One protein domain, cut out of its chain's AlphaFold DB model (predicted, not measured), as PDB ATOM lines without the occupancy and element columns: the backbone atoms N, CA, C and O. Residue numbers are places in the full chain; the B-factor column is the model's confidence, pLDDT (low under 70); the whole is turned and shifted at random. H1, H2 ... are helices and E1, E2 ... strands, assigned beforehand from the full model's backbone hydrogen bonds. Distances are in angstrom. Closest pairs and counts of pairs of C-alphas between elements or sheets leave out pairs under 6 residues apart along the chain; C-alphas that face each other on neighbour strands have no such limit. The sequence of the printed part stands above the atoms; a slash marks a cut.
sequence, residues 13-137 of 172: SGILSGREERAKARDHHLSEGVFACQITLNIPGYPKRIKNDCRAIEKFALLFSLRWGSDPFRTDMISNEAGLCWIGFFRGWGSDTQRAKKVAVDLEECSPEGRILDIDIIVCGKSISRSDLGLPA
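AT A GLANCE: This is residues 13 to 137 of the 172 residues of a protein of Synergistaceae bacterium (UniProt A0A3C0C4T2). A twisted antiparallel sheet of four strands forms the middle layer of a three-layer domain, with helices H2 and H3 over one face and helix H1 over the other. After E4 the last stretch, residues 124 to 137, has no named element; it folds back with a short antiparallel pairing of residues 126 to 127 with residues 122 to 123 of E4. The printed part has 125 residues, with three named helices and four named strands in the order H1 E1 H2 E2 E3 H3 E4, and the sheet runs E2 E3 E1 E4. The class is mixed, helices and strands; the whole is compact, with a radius of gyration of the C-alphas of 13.7 A, and rounded, spanning 37 by 32 by 26 A.

HOW THE PARTS SIT: In the sheet, E1, residues 34 to 41, and E3, residues 83 to 91, are inner strands, with N 37 and O 88 within hydrogen-bond range at 2.8 A. E2, residues 74 to 80, is an edge strand and forms a hairpin with E3, with N 78 and O 85 at 2.8 A. E4, residues 117 to 123, is the other edge strand, beside E1, with N 120 and O 38 at 2.9 A. H2, residues 53 to 68, is on the sheet over E3 and E1 at a height of 8.5 A; its line stands at 32 degrees to E1 on the local plane, only just slantwise to the strands. Its closest C-alphas to E3 are those of Ile 57 and Trp 86, 6.7 A apart. H3, residues 95 to 109, is on the same face over E1 and E4 at a height of 9.1 A, along the strands; the closest C-alphas of H3 and E4, Ala 104 and Ile 119, are 5.6 A apart. H2 and H3 touch, closest at the C-alphas of Trp 68 and Ala 100, 6.5 A, and run opposite ways at a steep tilt of 45 degrees. H1, residues 13 to 27, is on the opposite face over E3 and E1 at a height of 7.3 A, and is apart from H2 and H3. E1, H2, E2 and E3, H3, E4 are split strand-helix-strand units, each two strands running the same way with another strand between them, and both crossovers are right-handed. In H1, H2 and H3 every O i to N i+4 pair is within hydrogen-bond range.

IN THESE COORDINATES: H1 begins at C-alpha 13 (203.126, 193.548, 223.480) and measures 21.1 A. E1 measures 23.2 A, H2 22.1 A, E2 19.8 A, E3 26.5 A and H3 21.2 A. E4, 19.2 A, ends at C-alpha 123 (210.117, 190.552, 198.302).

THE WHOLE: The C-alphas of Ser 13 and Gly 69, the two farthest apart, are 37.9 A apart. The printed part has no cut, the link from E1 to H2 is long, and no printed residue is under 70 in pLDDT.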
ATOM      1  N   SER A  13     203.246 194.966 223.833       91.62
ATOM      2  CA  SER A  13     203.126 193.548 223.480       91.62
ATOM      3  C   SER A  13     202.090 193.331 222.374       91.62
ATOM      4  O   SER A  13     202.381 192.679 221.370       91.62
ATOM      5  N   GLY A  14     200.919 193.966 222.494       92.81
ATOM      6  CA  GLY A  14     199.872 193.929 221.474       92.81
ATOM      7  C   GLY A  14     200.351 194.461 220.122       92.81
ATOM      8  O   GLY A  14     200.170 193.805 219.098       92.81
ATOM      9  N   ILE A  15     201.035 195.612 220.097       93.69
ATOM     10  CA  ILE A  15     201.600 196.171 218.856       93.69
ATOM     11  C   ILE A  15     202.618 195.212 218.222       93.69
ATOM     12  O   ILE A  15     202.633 195.068 216.998       93.69
ATOM     13  N   LEU A  16     203.492 194.587 219.018       94.69
ATOM     14  CA  LEU A  16     204.502 193.659 218.504       94.69
ATOM     15  C   LEU A  16     203.855 192.396 217.925       94.69
ATOM     16  O   LEU A  16     204.120 192.079 216.765       94.69
ATOM     17  N   SER A  17     202.930 191.763 218.657       96.00
ATOM     18  CA  SER A  17     202.147 190.620 218.155       96.00
ATOM     19  C   SER A  17     201.405 190.978 216.868       96.00
ATOM     20  O   SER A  17     201.485 190.267 215.868       96.00
ATOM     21  N   GLY A  18     200.766 192.151 216.836       96.06
ATOM     22  CA  GLY A  18     200.035 192.607 215.661       96.06
ATOM     23  C   GLY A  18     200.922 192.823 214.427       96.06
ATOM     24  O   GLY A  18     200.467 192.639 213.296       96.06
ATOM     25  N   ARG A  19     202.197 193.189 214.606       96.12
ATOM     26  CA  ARG A  19     203.173 193.265 213.501       96.12
ATOM     27  C   ARG A  19     203.573 191.879 213.003       96.12
ATOM     28  O   ARG A  19     203.686 191.695 211.793       96.12
ATOM     29  N   GLU A  20     203.758 190.920 213.905       96.88
ATOM     30  CA  GLU A  20     204.070 189.536 213.539       96.88
ATOM     31  C   GLU A  20     202.917 188.861 212.795       96.88
ATOM     32  O   GLU A  20     203.149 188.193 211.792       96.88
ATOM     33  N   GLU A  21     201.675 189.069 213.235       96.44
ATOM     34  CA  GLU A  21     200.473 188.591 212.540       96.44
ATOM     35  C   GLU A  21     200.420 189.092 211.095       96.44
ATOM     36  O   GLU A  21     200.214 188.304 210.172       96.44
ATOM     37  N   ARG A  22     200.678 190.390 210.880       96.56
ATOM     38  CA  ARG A  22     200.742 190.977 209.532       96.56
ATOM     39  C   ARG A  22     201.859 190.374 208.700       96.56
ATOM     40  O   ARG A  22     201.635 190.078 207.534       96.56
ATOM     41  N   ALA A  23     203.046 190.200 209.283       96.75
ATOM     42  CA  ALA A  23     204.174 189.600 208.581       96.75
ATOM     43  C   ALA A  23     203.851 188.162 208.156       96.75
ATOM     44  O   ALA A  23     204.025 187.830 206.990       96.75
ATOM     45  N   LYS A  24     203.280 187.347 209.053       96.50
ATOM     46  CA  LYS A  24     202.849 185.973 208.752       96.50
ATOM     47  C   LYS A  24     201.795 185.934 207.643       96.50
ATOM     48  O   LYS A  24     201.945 185.168 206.696       96.50
ATOM     49  N   ALA A  25     200.761 186.772 207.739       95.19
ATOM     50  CA  ALA A  25     199.704 186.851 206.731       95.19
ATOM     51  C   ALA A  25     200.250 187.290 205.363       95.19
ATOM     52  O   ALA A  25     199.944 186.676 204.346       95.19
ATOM     53  N   ARG A  26     201.115 188.312 205.344       97.06
ATOM     54  CA  ARG A  26     201.783 188.791 204.131       97.06
ATOM     55  C   ARG A  26     202.655 187.706 203.502       97.06
ATOM     56  O   ARG A  26     202.536 187.438 202.311       97.06
ATOM     57  N   ASP A  27     203.536 187.104 204.294       96.56
ATOM     58  CA  ASP A  27     204.576 186.201 203.801       96.56
ATOM     59  C   ASP A  27     203.990 184.881 203.283       96.56
ATOM     60  O   ASP A  27     204.564 184.287 202.375       96.56
ATOM     61  N   HIS A  28     202.805 184.473 203.760       95.88
ATOM     62  CA  HIS A  28     202.068 183.319 203.231       95.88
ATOM     63  C   HIS A  28     201.750 183.427 201.728       95.88
ATOM     64  O   HIS A  28     201.623 182.414 201.044       95.88
ATOM     65  N   HIS A  29     201.630 184.649 201.203       95.25
ATOM     66  CA  HIS A  29     201.304 184.909 199.800       95.25
ATOM     67  C   HIS A  29     202.502 185.375 198.967       95.25
ATOM     68  O   HIS A  29     202.346 185.644 197.775       95.25
ATOM     69  N   LEU A  30     203.687 185.481 199.572       96.44
ATOM     70  CA  LEU A  30     204.911 185.782 198.843       96.44
ATOM     71  C   LEU A  30     205.473 184.510 198.211       96.44
ATOM     72  O   LEU A  30     205.565 183.456 198.833       96.44
ATOM     73  N   SER A  31     205.904 184.638 196.966       95.06
ATOM     74  CA  SER A  31     206.568 183.592 196.200       95.06
ATOM     75  C   SER A  31     207.486 184.236 195.163       95.06
ATOM     76  O   SER A  31     207.571 185.463 195.058       95.06
ATOM     77  N   GLU A  32     208.214 183.419 194.406       93.81
ATOM     78  CA  GLU A  32     209.011 183.923 193.294       93.81
ATOM     79  C   GLU A  32     208.134 184.699 192.294       93.81
ATOM     80  O   GLU A  32     207.040 184.270 191.928       93.81
ATOM     81  N   GLY A  33     208.606 185.879 191.884       95.44
ATOM     82  CA  GLY A  33     207.870 186.767 190.981       95.44
ATOM     83  C   GLY A  33     206.686 187.504 191.618       95.44
ATOM     84  O   GLY A  33     205.940 188.161 190.891       95.44
ATOM     85  N   VAL A  34     206.502 187.421 192.942       97.62
ATOM     86  CA  VAL A  34     205.474 188.161 193.685       97.62
ATOM     87  C   VAL A  34     206.119 189.090 194.708       97.62
ATOM     88  O   VAL A  34     206.941 188.673 195.525       97.62
ATOM     89  N   PHE A  35     205.689 190.350 194.708       98.25
ATOM     90  CA  PHE A  35     206.006 191.303 195.768       98.25
ATOM     91  C   PHE A  35     204.731 191.824 196.428       98.25
ATOM     92  O   PHE A  35     203.666 191.893 195.808       98.25
ATOM     93  N   ALA A  36     204.847 192.217 197.694       98.50
ATOM     94  CA  ALA A  36     203.778 192.873 198.430       98.50
ATOM     95  C   ALA A  36     204.073 194.369 198.578       98.50
ATOM     96  O   ALA A  36     205.179 194.748 198.960       98.50
ATOM     97  N   CYS A  37     203.078 195.211 198.314       98.62
ATOM     98  CA  CYS A  37     203.042 196.597 198.756       98.62
ATOM     99  C   CYS A  37     202.227 196.658 200.047       98.62
ATOM    100  O   CYS A  37     201.025 196.400 200.035       98.62
ATOM    101  N   GLN A  38     202.885 196.957 201.160       98.69
ATOM    102  CA  GLN A  38     202.259 197.094 202.467       98.69
ATOM    103  C   GLN A  38     202.170 198.575 202.818       98.69
ATOM    104  O   GLN A  38     203.193 199.249 202.903       98.69
ATOM    105  N   ILE A  39     200.957 199.070 203.055       98.56
ATOM    106  CA  ILE A  39     200.700 200.459 203.431       98.56
ATOM    107  C   ILE A  39     200.167 200.481 204.859       98.56
ATOM    108  O   ILE A  39     199.133 199.882 205.169       98.56
ATOM    109  N   THR A  40     200.861 201.209 205.729       97.94
ATOM    110  CA  THR A  40     200.384 201.540 207.077       97.94
ATOM    111  C   THR A  40     200.503 203.039 207.334       97.94
ATOM    112  O   THR A  40     201.105 203.772 206.549       97.94
ATOM    113  N   LEU A  41     199.911 203.525 208.426       96.38
ATOM    114  CA  LEU A  41     200.130 204.893 208.893       96.38
ATOM    115  C   LEU A  41     201.128 204.878 210.051       96.38
ATOM    116  O   LEU A  41     200.914 204.190 211.054       96.38
ATOM    117  N   ASN A  42     202.174 205.696 209.968       93.75
ATOM    118  CA  ASN A  42     203.148 205.885 211.037       93.75
ATOM    119  C   ASN A  42     202.568 206.768 212.157       93.75
ATOM    120  O   ASN A  42     202.969 207.915 212.354       93.75
ATOM    121  N   ILE A  43     201.564 206.244 212.868       93.94
ATOM    122  CA  ILE A  43     200.867 206.924 213.965       93.94
ATOM    123  C   ILE A  43     201.718 206.821 215.244       93.94
ATOM    124  O   ILE A  43     201.940 205.711 215.742       93.94
ATOM    125  N   PRO A  44     202.172 207.946 215.826       91.00
ATOM    126  CA  PRO A  44     202.939 207.957 217.069       91.00
ATOM    127  C   PRO A  44     202.086 207.566 218.281       91.00
ATOM    128  O   PRO A  44     200.922 207.961 218.392       91.00
ATOM    129  N   GLY A  45     202.690 206.837 219.223       88.62
ATOM    130  CA  GLY A  45     202.032 206.407 220.463       88.62
ATOM    131  C   GLY A  45     200.930 205.360 220.258       88.62
ATOM    132  O   GLY A  45     200.919 204.660 219.242       88.62
ATOM    133  N   TYR A  46     200.029 205.258 221.237       89.12
ATOM    134  CA  TYR A  46     198.851 204.382 221.263       89.12
ATOM    135  C   TYR A  46     197.588 205.218 221.580       89.12
ATOM    136  O   TYR A  46     197.710 206.239 222.266       89.12
ATOM    137  N   PRO A  47     196.386 204.862 221.080       93.19
ATOM    138  CA  PRO A  47     196.087 203.791 220.124       93.19
ATOM    139  C   PRO A  47     196.599 204.082 218.708       93.19
ATOM    140  O   PRO A  47     196.671 205.245 218.287       93.19
ATOM    141  N   LYS A  48     196.911 203.005 217.969       93.81
ATOM    142  CA  LYS A  48     197.344 203.018 216.554       93.81
ATOM    143  C   LYS A  48     196.205 203.229 215.553       93.81
ATOM    144  O   LYS A  48     196.428 203.174 214.348       93.81
ATOM    145  N   ARG A  49     194.995 203.486 216.047       95.50
ATOM    146  CA  ARG A  49     193.828 203.882 215.260       95.50
ATOM    147  C   ARG A  49     193.515 205.355 215.502       95.50
ATOM    148  O   ARG A  49     193.586 205.839 216.637       95.50
ATOM    149  N   ILE A  50     193.174 206.071 214.439       95.50
ATOM    150  CA  ILE A  50     192.728 207.469 214.487       95.50
ATOM    151  C   ILE A  50     191.625 207.696 213.454       95.50
ATOM    152  O   ILE A  50     191.499 206.963 212.482       95.50
ATOM    153  N   LYS A  51     190.819 208.743 213.641       96.44
ATOM    154  CA  LYS A  51     189.792 209.110 212.661       96.44
ATOM    155  C   LYS A  51     190.422 209.312 211.272       96.44
ATOM    156  O   LYS A  51     191.470 209.943 211.173       96.44
ATOM    157  N   ASN A  52     189.739 208.812 210.241       97.25
ATOM    158  CA  ASN A  52     190.133 208.829 208.825       97.25
ATOM    159  C   ASN A  52     191.325 207.933 208.447       97.25
ATOM    160  O   ASN A  52     191.780 208.009 207.308       97.25
ATOM    161  N   ASP A  53     191.809 207.060 209.337       96.94
ATOM    162  CA  ASP A  53     192.890 206.132 208.987       96.94
ATOM    163  C   ASP A  53     192.518 205.174 207.843       96.94
ATOM    164  O   ASP A  53     193.295 205.047 206.899       96.94
ATOM    165  N   CYS A  54     191.311 204.592 207.856       97.81
ATOM    166  CA  CYS A  54     190.806 203.762 206.754       97.81
ATOM    167  C   CYS A  54     190.805 204.507 205.418       97.81
ATOM    168  O   CYS A  54     191.401 204.036 204.455       97.81
ATOM    169  N   ARG A  55     190.216 205.709 205.383       97.81
ATOM    170  CA  ARG A  55     190.131 206.527 204.164       97.81
ATOM    171  C   ARG A  55     191.510 206.893 203.620       97.81
ATOM    172  O   ARG A  55     191.703 206.930 202.409       97.81
ATOM    173  N   ALA A  56     192.475 207.159 204.503       97.62
ATOM    174  CA  ALA A  56     193.844 207.438 204.090       97.62
ATOM    175  C   ALA A  56     194.490 206.200 203.454       97.62
ATOM    176  O   ALA A  56     195.042 206.302 202.361       97.62
ATOM    177  N   ILE A  57     194.372 205.035 204.095       98.12
ATOM    178  CA  ILE A  57     194.891 203.775 203.555       98.12
ATOM    179  C   ILE A  57     194.258 203.446 202.195       98.12
ATOM    180  O   ILE A  57     194.987 203.172 201.247       98.12
ATOM    181  N   GLU A  58     192.935 203.540 202.065       98.06
ATOM    182  CA  GLU A  58     192.211 203.284 200.810       98.06
ATOM    183  C   GLU A  58     192.650 204.232 199.688       98.06
ATOM    184  O   GLU A  58     192.974 203.787 198.584       98.06
ATOM    185  N   LYS A  59     192.737 205.538 199.981       97.75
ATOM    186  CA  LYS A  59     193.219 206.549 199.031       97.75
ATOM    187  C   LYS A  59     194.613 206.201 198.513       97.75
ATOM    188  O   LYS A  59     194.847 206.248 197.307       97.75
ATOM    189  N   PHE A  60     195.547 205.877 199.405       98.12
ATOM    190  CA  PHE A  60     196.932 205.631 199.007       98.12
ATOM    191  C   PHE A  60     197.158 204.248 198.394       98.12
ATOM    192  O   PHE A  60     198.022 204.127 197.530       98.12
ATOM    193  N   ALA A  61     196.346 203.246 198.736       98.44
ATOM    194  CA  ALA A  61     196.301 201.976 198.014       98.44
ATOM    195  C   ALA A  61     195.886 202.185 196.548       98.44
ATOM    196  O   ALA A  61     196.576 201.718 195.642       98.44
ATOM    197  N   LEU A  62     194.828 202.970 196.304       98.19
ATOM    198  CA  LEU A  62     194.392 203.320 194.948       98.19
ATOM    199  C   LEU A  62     195.468 204.105 194.183       98.19
ATOM    200  O   LEU A  62     195.767 203.796 193.030       98.19
ATOM    201  N   LEU A  63     196.074 205.111 194.825       98.25
ATOM    202  CA  LEU A  63     197.148 205.897 194.214       98.25
ATOM    203  C   LEU A  63     198.377 205.041 193.891       98.25
ATOM    204  O   LEU A  63     199.000 205.263 192.852       98.25
ATOM    205  N   PHE A  64     198.713 204.064 194.737       98.56
ATOM    206  CA  PHE A  64     199.789 203.119 194.456       98.56
ATOM    207  C   PHE A  64     199.486 202.291 193.213       98.56
ATOM    208  O   PHE A  64     200.301 202.307 192.295       98.56
ATOM    209  N   SER A  65     198.319 201.641 193.129       98.19
ATOM    210  CA  SER A  65     197.932 200.852 191.947       98.19
ATOM    211  C   SER A  65     197.955 201.691 190.664       98.19
ATOM    212  O   SER A  65     198.517 201.266 189.654       98.19
ATOM    213  N   LEU A  66     197.444 202.928 190.722       98.00
ATOM    214  CA  LEU A  66     197.445 203.855 189.587       98.00
ATOM    215  C   LEU A  66     198.866 204.221 189.129       98.00
ATOM    216  O   LEU A  66     199.164 204.176 187.938       98.00
ATOM    217  N   ARG A  67     199.752 204.587 190.064       97.69
ATOM    218  CA  ARG A  67     201.148 204.960 189.768       97.69
ATOM    219  C   ARG A  67     201.989 203.757 189.343       97.69
ATOM    220  O   ARG A  67     202.906 203.894 188.536       97.69
ATOM    221  N   TRP A  68     201.693 202.586 189.898       97.00
ATOM    222  CA  TRP A  68     202.334 201.327 189.545       97.00
ATOM    223  C   TRP A  68     201.955 200.883 188.126       97.00
ATOM    224  O   TRP A  68     202.828 200.427 187.375       97.00
ATOM    225  N   GLY A  69     200.691 201.096 187.748       97.12
ATOM    226  CA  GLY A  69     200.138 200.813 186.425       97.12
ATOM    227  C   GLY A  69     199.374 199.490 186.331       97.12
ATOM    228  O   GLY A  69     199.070 199.046 185.228       97.12
ATOM    229  N   SER A  70     199.077 198.842 187.458       96.31
ATOM    230  CA  SER A  70     198.243 197.640 187.499       96.31
ATOM    231  C   SER A  70     197.552 197.511 188.847       96.31
ATOM    232  O   SER A  70     198.067 197.990 189.858       96.31
ATOM    233  N   ASP A  71     196.441 196.784 188.876       97.88
ATOM    234  CA  ASP A  71     195.819 196.375 190.130       97.88
ATOM    235  C   ASP A  71     196.567 195.194 190.763       97.88
ATOM    236  O   ASP A  71     197.189 194.388 190.053       97.88
ATOM    237  N   PRO A  72     196.539 195.074 192.100       98.25
ATOM    238  CA  PRO A  72     197.016 193.880 192.770       98.25
ATOM    239  C   PRO A  72     196.112 192.696 192.423       98.25
ATOM    240  O   PRO A  72     194.890 192.823 192.369       98.25
ATOM    241  N   PHE A  73     196.693 191.509 192.261       98.19
ATOM    242  CA  PHE A  73     195.899 190.295 192.037       98.19
ATOM    243  C   PHE A  73     195.229 189.790 193.326       98.19
ATOM    244  O   PHE A  73     194.359 188.923 193.278       98.19
ATOM    245  N   ARG A  74     195.662 190.302 194.482       98.00
ATOM    246  CA  ARG A  74     195.102 190.006 195.801       98.00
ATOM    247  C   ARG A  74     195.344 191.178 196.740       98.00
ATOM    248  O   ARG A  74     196.401 191.802 196.684       98.00
ATOM    249  N   THR A  75     194.401 191.425 197.640       98.38
ATOM    250  CA  THR A  75     194.557 192.417 198.705       98.38
ATOM    251  C   THR A  75     194.121 191.865 200.048       98.38
ATOM    252  O   THR A  75     193.107 191.175 200.106       98.38
ATOM    253  N   ASP A  76     194.811 192.260 201.112       98.06
ATOM    254  CA  ASP A  76     194.373 192.064 202.493       98.06
ATOM    255  C   ASP A  76     194.222 193.406 203.205       98.06
ATOM    256  O   ASP A  76     195.035 194.317 203.030       98.06
ATOM    257  N   MET A  77     193.208 193.502 204.064       97.94
ATOM    258  CA  MET A  77     193.052 194.590 205.026       97.94
ATOM    259  C   MET A  77     193.074 193.999 206.435       97.94
ATOM    260  O   MET A  77     192.184 193.238 206.808       97.94
ATOM    261  N   ILE A  78     194.088 194.352 207.222       97.75
ATOM    262  CA  ILE A  78     194.295 193.843 208.580       97.75
ATOM    263  C   ILE A  78     194.185 195.007 209.563       97.75
ATOM    264  O   ILE A  78     194.933 195.982 209.478       97.75
ATOM    265  N   SER A  79     193.271 194.892 210.527       97.38
ATOM    266  CA  SER A  79     193.141 195.821 211.652       97.38
ATOM    267  C   SER A  79     193.391 195.076 212.957       97.38
ATOM    268  O   SER A  79     192.598 194.222 213.333       97.38
ATOM    269  N   ASN A  80     194.462 195.434 213.659       96.19
ATOM    270  CA  ASN A  80     194.835 194.872 214.960       96.19
ATOM    271  C   ASN A  80     195.516 195.946 215.831       96.19
ATOM    272  O   ASN A  80     195.494 197.132 215.495       96.19
ATOM    273  N   GLU A  81     196.143 195.555 216.941       95.00
ATOM    274  CA  GLU A  81     196.790 196.484 217.885       95.00
ATOM    275  C   GLU A  81     197.929 197.313 217.266       95.00
ATOM    276  O   GLU A  81     198.226 198.426 217.706       95.00
ATOM    277  N   ALA A  82     198.530 196.834 216.172       95.69
ATOM    278  CA  ALA A  82     199.510 197.596 215.404       95.69
ATOM    279  C   ALA A  82     198.865 198.661 214.483       95.69
ATOM    280  O   ALA A  82     199.568 199.310 213.704       95.69
ATOM    281  N   GLY A  83     197.535 198.817 214.498       96.62
ATOM    282  CA  GLY A  83     196.754 199.749 213.675       96.62
ATOM    283  C   GLY A  83     196.070 199.102 212.466       96.62
ATOM    284  O   GLY A  83     195.793 197.903 212.457       96.62
ATOM    285  N   LEU A  84     195.834 199.906 211.429       97.94
ATOM    286  CA  LEU A  84     195.326 199.445 210.138       97.94
ATOM    287  C   LEU A  84     196.475 199.224 209.146       97.94
ATOM    288  O   LEU A  84     197.421 200.014 209.096       97.94
ATOM    289  N   CYS A  85     196.384 198.155 208.366       98.31
ATOM    290  CA  CYS A  85     197.362 197.772 207.361       98.31
ATOM    291  C   CYS A  85     196.647 197.256 206.121       98.31
ATOM    292  O   CYS A  85     195.865 196.312 206.215       98.31
ATOM    293  N   TRP A  86     196.969 197.832 204.970       98.69
ATOM    294  CA  TRP A  86     196.587 197.273 203.680       98.69
ATOM    295  C   TRP A  86     197.793 196.609 203.033       98.69
ATOM    296  O   TRP A  86     198.913 197.110 203.142       98.69
ATOM    297  N   ILE A  87     197.568 195.481 202.371       98.69
ATOM    298  CA  ILE A  87     198.593 194.748 201.635       98.69
ATOM    299  C   ILE A  87     198.042 194.453 200.246       98.69
ATOM    300  O   ILE A  87     197.022 193.781 200.133       98.69
ATOM    301  N   GLY A  88     198.714 194.921 199.201       98.62
ATOM    302  CA  GLY A  88     198.450 194.530 197.818       98.62
ATOM    303  C   GLY A  88     199.555 193.627 197.291       98.62
ATOM    304  O   GLY A  88     200.733 193.936 197.463       98.62
ATOM    305  N   PHE A  89     199.189 192.531 196.633       98.62
ATOM    306  CA  PHE A  89     200.133 191.598 196.022       98.62
ATOM    307  C   PHE A  89     200.168 191.784 194.509       98.62
ATOM    308  O   PHE A  89     199.131 191.795 193.843       98.62
ATOM    309  N   PHE A  90     201.375 191.905 193.966       98.44
ATOM    310  CA  PHE A  90     201.623 192.210 192.564       98.44
ATOM    311  C   PHE A  90     202.633 191.225 191.986       98.44
ATOM    312  O   PHE A  90     203.480 190.691 192.701       98.44
ATOM    313  N   ARG A  91     202.553 191.000 190.673       97.00
ATOM    314  CA  ARG A  91     203.592 190.270 189.945       97.00
ATOM    315  C   ARG A  91     204.723 191.229 189.577       97.00
ATOM    316  O   ARG A  91     204.452 192.347 189.144       97.00
ATOM    317  N   GLY A  92     205.966 190.794 189.741       94.12
ATOM    318  CA  GLY A  92     207.151 191.557 189.352       94.12
ATOM    319  C   GLY A  92     208.448 190.921 189.845       94.12
ATOM    320  O   GLY A  92     208.459 190.175 190.825       94.12
ATOM    321  N   TRP A  93     209.554 191.228 189.171       89.88
ATOM    322  CA  TRP A  93     210.883 190.686 189.468       89.88
ATOM    323  C   TRP A  93     211.982 191.737 189.301       89.88
ATOM    324  O   TRP A  93     211.855 192.686 188.530       89.88
ATOM    325  N   GLY A  94     213.098 191.557 190.015       89.69
ATOM    326  CA  GLY A  94     214.312 192.359 189.828       89.69
ATOM    327  C   GLY A  94     214.061 193.872 189.862       89.69
ATOM    328  O   GLY A  94     213.755 194.436 190.911       89.69
ATOM    329  N   SER A  95     214.185 194.538 188.711       92.75
ATOM    330  CA  SER A  95     213.985 195.987 188.575       92.75
ATOM    331  C   SER A  95     212.566 196.464 188.906       92.75
ATOM    332  O   SER A  95     212.397 197.618 189.302       92.75
ATOM    333  N   ASP A  96     211.551 195.605 188.785       95.25
ATOM    334  CA  ASP A  96     210.159 195.956 189.083       95.25
ATOM    335  C   ASP A  96     209.967 196.335 190.545       95.25
ATOM    336  O   ASP A  96     209.296 197.315 190.855       95.25
ATOM    337  N   THR A  97     210.597 195.599 191.454       95.19
ATOM    338  CA  THR A  97     210.443 195.815 192.896       95.19
ATOM    339  C   THR A  97     211.171 197.089 193.331       95.19
ATOM    340  O   THR A  97     210.672 197.847 194.163       95.19
ATOM    341  N   GLN A  98     212.290 197.419 192.674       96.06
ATOM    342  CA  GLN A  98     212.955 198.714 192.827       96.06
ATOM    343  C   GLN A  98     212.093 199.864 192.285       96.06
ATOM    344  O   GLN A  98     211.987 200.909 192.930       96.06
ATOM    345  N   ARG A  99     211.437 199.685 191.127       97.50
ATOM    346  CA  ARG A  99     210.476 200.658 190.574       97.50
ATOM    347  C   ARG A  99     209.288 200.851 191.516       97.50
ATOM    348  O   ARG A  99     208.927 201.990 191.798       97.50
ATOM    349  N   ALA A 100     208.735 199.767 192.053       98.06
ATOM    350  CA  ALA A 100     207.648 199.802 193.025       98.06
ATOM    351  C   ALA A 100     208.067 200.578 194.279       98.06
ATOM    352  O   ALA A 100     207.298 201.391 194.789       98.06
ATOM    353  N   LYS A 101     209.313 200.407 194.741       97.81
ATOM    354  CA  LYS A 101     209.810 201.156 195.900       97.81
ATOM    355  C   LYS A 101     210.003 202.641 195.591       97.81
ATOM    356  O   LYS A 101     209.735 203.467 196.457       97.81
ATOM    357  N   LYS A 102     210.388 203.005 194.365       97.38
ATOM    358  CA  LYS A 102     210.407 204.413 193.929       97.38
ATOM    359  C   LYS A 102     209.003 205.023 193.911       97.38
ATOM    360  O   LYS A 102     208.844 206.138 194.386       97.38
ATOM    361  N   VAL A 103     207.989 204.284 193.447       98.12
ATOM    362  CA  VAL A 103     206.576 204.713 193.518       98.12
ATOM    363  C   VAL A 103     206.130 204.905 194.970       98.12
ATOM    364  O   VAL A 103     205.513 205.915 195.293       98.12
ATOM    365  N   ALA A 104     206.472 203.965 195.852       97.88
ATOM    366  CA  ALA A 104     206.191 204.069 197.280       97.88
ATOM    367  C   ALA A 104     206.799 205.344 197.890       97.88
ATOM    368  O   ALA A 104     206.099 206.104 198.549       97.88
ATOM    369  N   VAL A 105     208.079 205.613 197.616       96.81
ATOM    370  CA  VAL A 105     208.771 206.814 198.105       96.81
ATOM    371  C   VAL A 105     208.177 208.101 197.527       96.81
ATOM    372  O   VAL A 105     207.999 209.058 198.278       96.81
ATOM    373  N   ASP A 106     207.826 208.126 196.239       96.38
ATOM    374  CA  ASP A 106     207.147 209.274 195.622       96.38
ATOM    375  C   ASP A 106     205.824 209.571 196.339       96.38
ATOM    376  O   ASP A 106     205.577 210.705 196.724       96.38
ATOM    377  N   LEU A 107     205.011 208.549 196.630       97.12
ATOM    378  CA  LEU A 107     203.756 208.728 197.368       97.12
ATOM    379  C   LEU A 107     203.951 209.213 198.808       97.12
ATOM    380  O   LEU A 107     203.119 209.968 199.313       97.12
ATOM    381  N   GLU A 108     205.035 208.810 199.472       95.94
ATOM    382  CA  GLU A 108     205.388 209.314 200.803       95.94
ATOM    383  C   GLU A 108     205.761 210.808 200.790       95.94
ATOM    384  O   GLU A 108     205.663 211.478 201.821       95.94
ATOM    385  N   GLU A 109     206.203 211.341 199.650       93.31
ATOM    386  CA  GLU A 109     206.791 212.682 199.541       93.31
ATOM    387  C   GLU A 109     205.969 213.665 198.704       93.31
ATOM    388  O   GLU A 109     206.090 214.874 198.906       93.31
ATOM    389  N   CYS A 110     205.095 213.183 197.819       91.81
ATOM    390  CA  CYS A 110     204.383 214.016 196.855       91.81
ATOM    391  C   CYS A 110     203.284 214.885 197.479       91.81
ATOM    392  O   CYS A 110     202.779 215.797 196.825       91.81
ATOM    393  N   SER A 111     202.868 214.604 198.720       92.69
ATOM    394  CA  SER A 111     201.865 215.405 199.425       92.69
ATOM    395  C   SER A 111     202.113 215.468 200.936       92.69
ATOM    396  O   SER A 111     202.751 214.574 201.502       92.69
ATOM    397  N   PRO A 112     201.577 216.492 201.631       92.25
ATOM    398  CA  PRO A 112     201.653 216.572 203.088       92.25
ATOM    399  C   PRO A 112     201.097 215.330 203.795       92.25
ATOM    400  O   PRO A 112     201.651 214.904 204.803       92.25
ATOM    401  N   GLU A 113     200.027 214.720 203.282       94.25
ATOM    402  CA  GLU A 113     199.440 213.501 203.853       94.25
ATOM    403  C   GLU A 113     200.286 212.260 203.562       94.25
ATOM    404  O   GLU A 113     200.368 211.373 204.409       94.25
ATOM    405  N   GLY A 114     200.981 212.217 202.421       94.44
ATOM    406  CA  GLY A 114     201.940 211.155 202.101       94.44
ATOM    407  C   GLY A 114     202.989 210.964 203.198       94.44
ATOM    408  O   GLY A 114     203.361 209.846 203.555       94.44
ATOM    409  N   ARG A 115     203.360 212.064 203.864       93.69
ATOM    410  CA  ARG A 115     204.359 212.102 204.940       93.69
ATOM    411  C   ARG A 115     203.965 211.358 206.207       93.69
ATOM    412  O   ARG A 115     204.800 211.277 207.112       93.69
ATOM    413  N   ILE A 116     202.755 210.812 206.306       94.44
ATOM    414  CA  ILE A 116     202.342 209.943 207.418       94.44
ATOM    415  C   ILE A 116     202.308 208.457 207.050       94.44
ATOM    416  O   ILE A 116     202.146 207.627 207.941       94.44
ATOM    417  N   LEU A 117     202.464 208.113 205.773       95.75
ATOM    418  CA  LEU A 117     202.416 206.735 205.288       95.75
ATOM    419  C   LEU A 117     203.706 206.005 205.591       95.75
ATOM    420  O   LEU A 117     204.761 206.621 205.614       95.75
ATOM    421  N   ASP A 118     203.638 204.706 205.780       95.44
ATOM    422  CA  ASP A 118     204.788 203.814 205.759       95.44
ATOM    423  C   ASP A 118     204.503 202.779 204.674       95.44
ATOM    424  O   ASP A 118     203.611 201.938 204.852       95.44
ATOM    425  N   ILE A 119     205.155 202.944 203.515       97.81
ATOM    426  CA  ILE A 119     204.943 202.095 202.340       97.81
ATOM    427  C   ILE A 119     206.163 201.194 202.127       97.81
ATOM    428  O   ILE A 119     207.227 201.602 201.639       97.81
ATOM    429  N   ASP A 120     205.982 199.920 202.451       97.69
ATOM    430  CA  ASP A 120     206.986 198.883 202.278       97.69
ATOM    431  C   ASP A 120     206.737 198.076 201.009       97.69
ATOM    432  O   ASP A 120     205.614 197.659 200.732       97.69
ATOM    433  N   ILE A 121     207.814 197.808 200.268       98.25
ATOM    434  CA  ILE A 121     207.815 196.840 199.172       98.25
ATOM    435  C   ILE A 121     208.572 195.615 199.656       98.25
ATOM    436  O   ILE A 121     209.777 195.699 199.893       98.25
ATOM    437  N   ILE A 122     207.861 194.503 199.820       97.94
ATOM    438  CA  ILE A 122     208.384 193.266 200.392       97.94
ATOM    439  C   ILE A 122     208.549 192.214 199.299       97.94
ATOM    440  O   ILE A 122     207.603 191.910 198.573       97.94
ATOM    441  N   VAL A 123     209.741 191.625 199.229       96.56
ATOM    442  CA  VAL A 123     210.117 190.552 198.302       96.56
ATOM    443  C   VAL A 123     210.755 189.431 199.114       96.56
ATOM    444  O   VAL A 123     211.676 189.687 199.889       96.56
ATOM    445  N   CYS A 124     210.265 188.197 198.971       92.81
ATOM    446  CA  CYS A 124     210.774 187.037 199.720       92.81
ATOM    447  C   CYS A 124     210.908 187.307 201.241       92.81
ATOM    448  O   CYS A 124     211.927 186.990 201.855       92.81
ATOM    449  N   GLY A 125     209.910 187.973 201.832       92.81
ATOM    450  CA  GLY A 125     209.868 188.329 203.257       92.81
ATOM    451  C   GLY A 125     210.745 189.518 203.680       92.81
ATOM    452  O   GLY A 125     210.750 189.880 204.855       92.81
ATOM    453  N   LYS A 126     211.478 190.162 202.760       94.31
ATOM    454  CA  LYS A 126     212.370 191.297 203.062       94.31
ATOM    455  C   LYS A 126     211.871 192.591 202.423       94.31
ATOM    456  O   LYS A 126     211.535 192.603 201.242       94.31
ATOM    457  N   SER A 127     211.835 193.678 203.196       95.69
ATOM    458  CA  SER A 127     211.508 195.012 202.667       95.69
ATOM    459  C   SER A 127     212.713 195.615 201.944       95.69
ATOM    460  O   SER A 127     213.838 195.517 202.433       95.69
ATOM    461  N   ILE A 128     212.468 196.262 200.803       95.69
ATOM    462  CA  ILE A 128     213.458 197.098 200.115       95.69
ATOM    463  C   ILE A 128     213.528 198.442 200.839       95.69
ATOM    464  O   ILE A 128     212.539 199.182 200.924       95.69
ATOM    465  N   SER A 129     214.705 198.775 201.357       94.31
ATOM    466  CA  SER A 129     214.941 200.022 202.072       94.31
ATOM    467  C   SER A 129     215.226 201.183 201.116       94.31
ATOM    468  O   SER A 129     215.539 201.016 199.939       94.31
ATOM    469  N   ARG A 130     215.138 202.411 201.637       93.50
ATOM    470  CA  ARG A 130     215.514 203.622 200.890       93.50
ATOM    471  C   ARG A 130     217.017 203.641 200.584       93.50
ATOM    472  O   ARG A 130     217.407 204.013 199.482       93.50
ATOM    473  N   SER A 131     217.841 203.175 201.526       92.69
ATOM    474  CA  SER A 131     219.294 203.062 201.361       92.69
ATOM    475  C   SER A 131     219.701 202.070 200.274       92.69
ATOM    476  O   SER A 131     220.659 202.356 199.564       92.69
ATOM    477  N   ASP A 132     218.951 200.978 200.079       92.38
ATOM    478  CA  ASP A 132     219.229 200.009 199.002       92.38
ATOM    479  C   ASP A 132     219.137 200.652 197.608       92.38
ATOM    480  O   ASP A 132     219.725 200.157 196.651       92.38
ATOM    481  N   LEU A 133     218.411 201.771 197.495       91.88
ATOM    482  CA  LEU A 133     218.231 202.540 196.265       91.88
ATOM    483  C   LEU A 133     218.984 203.881 196.263       91.88
ATOM    484  O   LEU A 133     218.771 204.689 195.359       91.88
ATOM    485  N   GLY A 134     219.815 204.153 197.274       93.31
ATOM    486  CA  GLY A 134     220.512 205.437 197.418       93.31
ATOM    487  C   GLY A 134     219.581 206.638 197.641       93.31
ATOM    488  O   GLY A 134     219.963 207.771 197.360       93.31
ATOM    489  N   LEU A 135     218.353 206.408 198.118       91.12
ATOM    490  CA  LEU A 135     217.361 207.457 198.360       91.12
ATOM    491  C   LEU A 135     217.575 208.112 199.735       91.12
ATOM    492  O   LEU A 135     217.977 207.433 200.686       91.12
ATOM    493  N   PRO A 136     217.259 209.414 199.884       89.19
ATOM    494  CA  PRO A 136     217.443 210.123 201.145       89.19
ATOM    495  C   PRO A 136     216.573 209.529 202.252       89.19
ATOM    496  O   PRO A 136     215.498 208.974 202.001       89.19
ATOM    497  N   ALA A 137     217.025 209.669 203.496       90.62
ATOM    498  CA  ALA A 137     216.247 209.270 204.660       90.62
ATOM    499  C   ALA A 137     214.962 210.104 204.788       90.62
ATOM    500  O   ALA A 137     214.889 211.249 204.347       90.62
TER     501      ALA A 137